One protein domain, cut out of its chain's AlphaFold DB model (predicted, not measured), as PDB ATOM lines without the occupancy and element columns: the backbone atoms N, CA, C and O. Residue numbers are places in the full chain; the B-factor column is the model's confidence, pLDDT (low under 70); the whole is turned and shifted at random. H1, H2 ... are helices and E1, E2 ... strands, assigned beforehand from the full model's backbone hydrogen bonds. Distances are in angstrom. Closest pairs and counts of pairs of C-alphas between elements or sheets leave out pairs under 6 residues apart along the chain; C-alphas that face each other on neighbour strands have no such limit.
ATOM      1  N   GLU A  51      72.854 -45.370  89.873       83.25
ATOM      2  CA  GLU A  51      72.834 -44.215  90.769       83.25
ATOM      3  C   GLU A  51      71.423 -43.635  90.840       83.25
ATOM      4  O   GLU A  51      70.856 -43.241  89.819       83.25
ATOM      5  N   ASN A  52      70.872 -43.534  92.050       80.19
ATOM      6  CA  ASN A  52      69.658 -42.761  92.278       80.19
ATOM      7  C   ASN A  52      70.040 -41.388  92.821       80.19
ATOM      8  O   ASN A  52      70.668 -41.279  93.876       80.19
ATOM      9  N   ARG A  53      69.618 -40.343  92.108       83.88
ATOM     10  CA  ARG A  53      69.687 -38.969  92.601       83.88
ATOM     11  C   ARG A  53      68.542 -38.742  93.573       83.88
ATOM     12  O   ARG A  53      67.379 -38.824  93.184       83.88
ATOM     13  N   VAL A  54      68.876 -38.454  94.821       86.31
ATOM     14  CA  VAL A  54      67.909 -38.066  95.851       86.31
ATOM     15  C   VAL A  54      68.204 -36.647  96.307       86.31
ATOM     16  O   VAL A  54      69.358 -36.227  96.378       86.31
ATOM     17  N   LEU A  55      67.138 -35.902  96.571       87.31
ATOM     18  CA  LEU A  55      67.215 -34.555  97.106       87.31
ATOM     19  C   LEU A  55      67.296 -34.651  98.629       87.31
ATOM     20  O   LEU A  55      66.446 -35.279  99.266       87.31
ATOM     21  N   VAL A  56      68.336 -34.053  99.199       87.25
ATOM     22  CA  VAL A  56      68.583 -34.045 100.639       87.25
ATOM     23  C   VAL A  56      68.465 -32.614 101.148       87.25
ATOM     24  O   VAL A  56      69.093 -31.702 100.609       87.25
ATOM     25  N   TYR A  57      67.659 -32.406 102.185       84.94
ATOM     26  CA  TYR A  57      67.516 -31.123 102.871       84.94
ATOM     27  C   TYR A  57      67.652 -31.345 104.381       84.94
ATOM     28  O   TYR A  57      67.003 -32.223 104.937       84.94
ATOM     29  N   GLN A  58      68.555 -30.603 105.037       85.12
ATOM     30  CA  GLN A  58      68.903 -30.772 106.463       85.12
ATOM     31  C   GLN A  58      69.233 -32.223 106.888       85.12
ATOM     32  O   GLN A  58      69.021 -32.613 108.032       85.12
ATOM     33  N   GLY A  59      69.791 -33.031 105.981       82.75
ATOM     34  CA  GLY A  59      70.148 -34.430 106.250       82.75
ATOM     35  C   GLY A  59      69.004 -35.434 106.075       82.75
ATOM     36  O   GLY A  59      69.241 -36.635 106.199       82.75
ATOM     37  N   GLU A  60      67.797 -34.984 105.725       84.75
ATOM     38  CA  GLU A  60      66.663 -35.852 105.404       84.75
ATOM     39  C   GLU A  60      66.395 -35.915 103.897       84.75
ATOM     40  O   GLU A  60      66.625 -34.960 103.151       84.75
ATOM     41  N   ARG A  61      65.899 -37.071 103.437       84.31
ATOM     42  CA  ARG A  61      65.471 -37.266 102.047       84.31
ATOM     43  C   ARG A  61      64.093 -36.647 101.862       84.31
ATOM     44  O   ARG A  61      63.139 -37.094 102.493       84.31
ATOM     45  N   VAL A  62      63.995 -35.680 100.963       85.00
ATOM     46  CA  VAL A  62      62.766 -34.923 100.687       85.00
ATOM     47  C   VAL A  62      62.373 -35.059  99.219       85.00
ATOM     48  O   VAL A  62      63.236 -35.282  98.362       85.00
ATOM     49  N   ASN A  63      61.084 -34.938  98.887       84.38
ATOM     50  CA  ASN A  63      60.691 -34.882  97.479       84.38
ATOM     51  C   ASN A  63      60.917 -33.480  96.914       84.38
ATOM     52  O   ASN A  63      60.789 -32.471  97.598       84.38
ATOM     53  N   ALA A  64      61.173 -33.410  95.609       80.75
ATOM     54  CA  ALA A  64      61.317 -32.133  94.914       80.75
ATOM     55  C   ALA A  64      60.043 -31.265  94.967       80.75
ATOM     56  O   ALA A  64      60.138 -30.043  94.890       80.75
ATOM     57  N   GLY A  65      58.870 -31.896  95.091       83.19
ATOM     58  CA  GLY A  65      57.582 -31.212  95.220       83.19
ATOM     59  C   GLY A  65      57.223 -30.793  96.647       83.19
ATOM     60  O   GLY A  65      56.216 -30.111  96.821       83.19
ATOM     61  N   ASP A  66      58.015 -31.190  97.647       85.56
ATOM     62  CA  ASP A  66      57.753 -30.825  99.036       85.56
ATOM     63  C   ASP A  66      58.182 -29.378  99.308       85.56
ATOM     64  O   ASP A  66      59.000 -28.778  98.599       85.56
ATOM     65  N   LEU A  67      57.593 -28.807 100.353       86.75
ATOM     66  CA  LEU A  67      57.872 -27.462 100.824       86.75
ATOM     67  C   LEU A  67      58.779 -27.532 102.057       86.75
ATOM     68  O   LEU A  67      58.429 -28.163 103.051       86.75
ATOM     69  N   CYS A  68      59.929 -26.869 101.982       85.00
ATOM     70  CA  CYS A  68      60.933 -26.803 103.034       85.00
ATOM     71  C   CYS A  68      60.984 -25.386 103.620       85.00
ATOM     72  O   CYS A  68      60.853 -24.385 102.904       85.00
ATOM     73  N   GLU A  69      61.188 -25.293 104.931       83.50
ATOM     74  CA  GLU A  69      61.367 -24.010 105.609       83.50
ATOM     75  C   GLU A  69      62.765 -23.460 105.327       83.50
ATOM     76  O   GLU A  69      63.762 -24.134 105.545       83.50
ATOM     77  N   ALA A  70      62.859 -22.220 104.863       79.50
ATOM     78  CA  ALA A  70      64.114 -21.495 104.726       79.50
ATOM     79  C   ALA A  70      64.088 -20.224 105.565       79.50
ATOM     80  O   ALA A  70      63.059 -19.566 105.703       79.50
ATOM     81  N   VAL A  71      65.252 -19.842 106.084       78.00
ATOM     82  CA  VAL A  71      65.425 -18.537 106.721       78.00
ATOM     83  C   VAL A  71      65.610 -17.501 105.614       78.00
ATOM     84  O   VAL A  71      66.574 -17.555 104.846       78.00
ATOM     85  N   GLY A  72      64.644 -16.595 105.497       74.94
ATOM     86  CA  GLY A  72      64.669 -15.463 104.584       74.94
ATOM     87  C   GLY A  72      65.751 -14.450 104.957       74.94
ATOM     88  O   GLY A  72      66.340 -14.483 106.037       74.94
ATOM     89  N   THR A  73      66.015 -13.508 104.055       76.50
ATOM     90  CA  THR A  73      67.050 -12.480 104.246       76.50
ATOM     91  C   THR A  73      66.748 -11.515 105.395       76.50
ATOM     92  O   THR A  73      67.670 -10.868 105.883       76.50
ATOM     93  N   GLY A  74      65.486 -11.416 105.832       76.62
ATOM     94  CA  GLY A  74      65.072 -10.636 107.002       76.62
ATOM     95  C   GLY A  74      64.972 -11.438 108.304       76.62
ATOM     96  O   GLY A  74      64.570 -10.886 109.326       76.62
ATOM     97  N   GLY A  75      65.347 -12.723 108.299       77.69
ATOM     98  CA  GLY A  75      65.203 -13.611 109.456       77.69
ATOM     99  C   GLY A  75      63.804 -14.216 109.618       77.69
ATOM    100  O   GLY A  75      63.607 -15.032 110.517       77.69
ATOM    101  N   GLU A  76      62.842 -13.870 108.756       84.44
ATOM    102  CA  GLU A  76      61.564 -14.578 108.668       84.44
ATOM    103  C   GLU A  76      61.729 -16.018 108.158       84.44
ATOM    104  O   GLU A  76      62.554 -16.297 107.287       84.44
ATOM    105  N   THR A  77      60.914 -16.946 108.662       82.44
ATOM    106  CA  THR A  77      60.796 -18.284 108.079       82.44
ATOM    107  C   THR A  77      59.880 -18.213 106.861       82.44
ATOM    108  O   THR A  77      58.706 -17.852 106.951       82.44
ATOM    109  N   VAL A  78      60.429 -18.529 105.691       84.12
ATOM    110  CA  VAL A  78      59.692 -18.596 104.428       84.12
ATOM    111  C   VAL A  78      59.659 -20.025 103.931       84.12
ATOM    112  O   VAL A  78      60.653 -20.744 103.962       84.12
ATOM    113  N   VAL A  79      58.501 -20.434 103.441       83.75
ATOM    114  CA  VAL A  79      58.313 -21.761 102.872       83.75
ATOM    115  C   VAL A  79      58.672 -21.696 101.386       83.75
ATOM    116  O   VAL A  79      58.085 -20.905 100.645       83.75
ATOM    117  N   ARG A  80      59.649 -22.491 100.942       81.81
ATOM    118  CA  ARG A  80      60.038 -22.612  99.523       81.81
ATOM    119  C   ARG A  80      60.086 -24.074  99.103       81.81
ATOM    120  O   ARG A  80      60.095 -24.966  99.944       81.81
ATOM    121  N   ALA A  81      60.113 -24.329  97.800       84.31
ATOM    122  CA  ALA A  81      60.253 -25.689  97.297       84.31
ATOM    123  C   ALA A  81      61.581 -26.294  97.774       84.31
ATOM    124  O   ALA A  81      62.643 -25.684  97.618       84.31
ATOM    125  N   CYS A  82      61.539 -27.516  98.306       83.38
ATOM    126  CA  CYS A  82      62.738 -28.234  98.731       83.38
ATOM    127  C   CYS A  82      63.746 -28.379  97.580       83.38
ATOM    128  O   CYS A  82      64.948 -28.390  97.822       83.38
ATOM    129  N   ALA A  83      63.281 -28.437  96.326       83.00
ATOM    130  CA  ALA A  83      64.139 -28.501  95.142       83.00
ATOM    131  C   ALA A  83      65.078 -27.291  94.973       83.00
ATOM    132  O   ALA A  83      66.124 -27.431  94.343       83.00
ATOM    133  N   GLU A  84      64.719 -26.124  95.516       81.50
ATOM    134  CA  GLU A  84      65.539 -24.905  95.453       81.50
ATOM    135  C   GLU A  84      66.549 -24.807  96.605       81.50
ATOM    136  O   GLU A  84      67.506 -24.039  96.527       81.50
ATOM    137  N   LEU A  85      66.320 -25.559  97.684       82.75
ATOM    138  CA  LEU A  85      67.066 -25.454  98.938       82.75
ATOM    139  C   LEU A  85      67.951 -26.673  99.217       82.75
ATOM    140  O   LEU A  85      68.982 -26.545  99.874       82.75
ATOM    141  N   GLY A  86      67.523 -27.855  98.778       82.62
ATOM    142  CA  GLY A  86      68.215 -29.117  99.004       82.62
ATOM    143  C   GLY A  86      69.367 -29.354  98.030       82.62
ATOM    144  O   GLY A  86      69.449 -28.762  96.953       82.62
ATOM    145  N   THR A  87      70.255 -30.270  98.401       86.94
ATOM    146  CA  THR A  87      71.362 -30.734  97.563       86.94
ATOM    147  C   THR A  87      71.025 -32.081  96.937       86.94
ATOM    148  O   THR A  87      70.487 -32.974  97.590       86.94
ATOM    149  N   TRP A  88      71.339 -32.240  95.652       85.38
ATOM    150  CA  TRP A  88      71.194 -33.519  94.964       85.38
ATOM    151  C   TRP A  88      72.403 -34.398  95.246       85.38
ATOM    152  O   TRP A  88      73.518 -34.083  94.829       85.38
ATOM    153  N   GLU A  89      72.168 -35.519  95.911       85.94
ATOM    154  CA  GLU A  89      73.191 -36.512  96.212       85.94
ATOM    155  C   GLU A  89      72.909 -37.807  95.444       85.94
ATOM    156  O   GLU A  89      71.770 -38.280  95.368       85.94
ATOM    157  N   SER A  90      73.957 -38.381  94.849       83.75
ATOM    158  CA  SER A  90      73.893 -39.694  94.200       83.75
ATOM    159  C   SER A  90      74.149 -40.781  95.237       83.75
ATOM    160  O   SER A  90      75.231 -40.845  95.817       83.75
ATOM    161  N   TYR A  91      73.177 -41.672  95.429       79.69
ATOM    162  CA  TYR A  91      73.353 -42.866  96.250       79.69
ATOM    163  C   TYR A  91      73.384 -44.117  95.364       79.69
ATOM    164  O   TYR A  91      72.573 -44.225  94.433       79.69
ATOM    165  N   PRO A  92      74.275 -45.085  95.655       76.56
ATOM    166  CA  PRO A  92      74.267 -46.362  94.963       76.56
ATOM    167  C   PRO A  92      72.974 -47.105  95.301       76.56
ATOM    168  O   PRO A  92      72.599 -47.254  96.467       76.56
ATOM    169  N   THR A  93      72.282 -47.573  94.270       78.50
ATOM    170  CA  THR A  93      71.145 -48.477  94.449       78.50
ATOM    171  C   THR A  93      71.635 -49.896  94.710       78.50
ATOM    172  O   THR A  93      72.728 -50.279  94.302       78.50
ATOM    173  N   GLY A  94      70.845 -50.681  95.442       81.25
ATOM    174  CA  GLY A  94      71.093 -52.112  95.589       81.25
ATOM    175  C   GLY A  94      70.691 -52.881  94.330       81.25
ATOM    176  O   GLY A  94      69.919 -52.391  93.510       81.25
ATOM    177  N   TRP A  95      71.176 -54.115  94.205       83.62
ATOM    178  CA  TRP A  95      70.743 -55.020  93.141       83.62
ATOM    179  C   TRP A  95      69.244 -55.304  93.230       83.62
ATOM    180  O   TRP A  95      68.716 -55.601  94.305       83.62
TER     181      TRP A  95
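AT A GLANCE: This is residues 51 to 95 of the 143 residues of an uncharacterized protein of Glycomyces sambucus (UniProt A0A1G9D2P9). Two small antiparallel sheets stand end to end and make a thin rod: the strands E2, E1 and E5 form the one towards one end, the hairpin of E3 and E4 the one towards the other, and the short helix H1 sits at the junction between them. The turn of residues 72 to 76 lies at the hairpin's far end, and residues 93 to 95, after E5, run out to the opposite end of the rod. The printed part has 45 residues, with one named helix and five named strands in the order E1, E2, E3, E4, H1, E5; the sheets run E2, E1, E5 and E3, E4, both antiparallel throughout. The class is mostly strand, with 26 of the 30 residues in named elements in strands and 4 in the helix. The whole is loose, with a radius of gyration of the C-alphas of 12.5 A, and the C-alphas span 46 by 15 by 13 A.

IN THESE COORDINATES: Find C-alpha 51 at (72.834, -44.215, 90.769); from there E1, the longest strand with 7 residues, runs through residues 51 to 57 and covers 18.6 A from first to last C-alpha. After residues 58 and 59 you reach E2, residues 60 to 62, which is 6.2 A long. Read on past residues 63 to 66 to C-alpha 67 at (57.872, -27.462, 100.824), where E3 begins; it holds residues 67 to 71 and is 13.1 A long. Residues 72 to 76 lead to E4, residues 77 to 81, also 13.1 A long. H1 follows directly with residues 82 to 85, 5.1 A from first to last C-alpha. Gly 86 comes next, and then E5, residues 87 to 92, runs 16.1 A to C-alpha 92 at (74.267, -46.362, 94.963).

HOW THE PARTS SIT: Begin with the sheet of three, where E1 is the inner strand and E2 and E5 are the edge strands. E1 and E5 are antiparallel, with 143 degrees between their directions. The C-alphas of Arg 53 and Ser 90 face each other at 4.6 A, and N 56 and O 87 are within hydrogen-bond range at 2.9 A, as are N 89 and O 54 at 2.9 A. On the other side of E1, E2 forms a hairpin with it; look for N 57 and O 60 at 2.9 A and N 62 and O 55 at 3.0 A. H1 is on this sheet but only grazes it, with its residues 82 to 85. The closest C-alphas of E1 and H1 are those of Tyr 57 and Leu 85, 6.9 A apart. Towards the second sheet, the closest C-alphas of E3 and H1 are those of Cys 68 and Cys 82, at 4.9 A. E3 and E4 form an antiparallel hairpin, with 140 degrees between their directions; N 68 and O 80 are within hydrogen-bond range at 2.8 A, and so are N 78 and O 70 at 2.8 A. Between the two sheets, the closest C-alphas of E1 and E3 are those of Tyr 57 and Cys 68, 7.9 A apart. E4 is apart from E1, E2 and E5, and E3 is apart from E5 and from E2. H1 is too short for any pair of O i and N i+4; its one pair of O i and N i+3 is within range.

THE WHOLE: Look from C-alpha 74 to C-alpha 95: Gly 74 and Trp 95 hold the two C-alphas farthest apart, at 46.8 A. The first and last printed C-alphas, those of Glu 51 and Trp 95, are 11.3 A apart. The printed part has no cut. The five links between successive elements are tight, and no link is long. In this predicted model the mean pLDDT of the printed part is 82.7, and no printed residue is under 70.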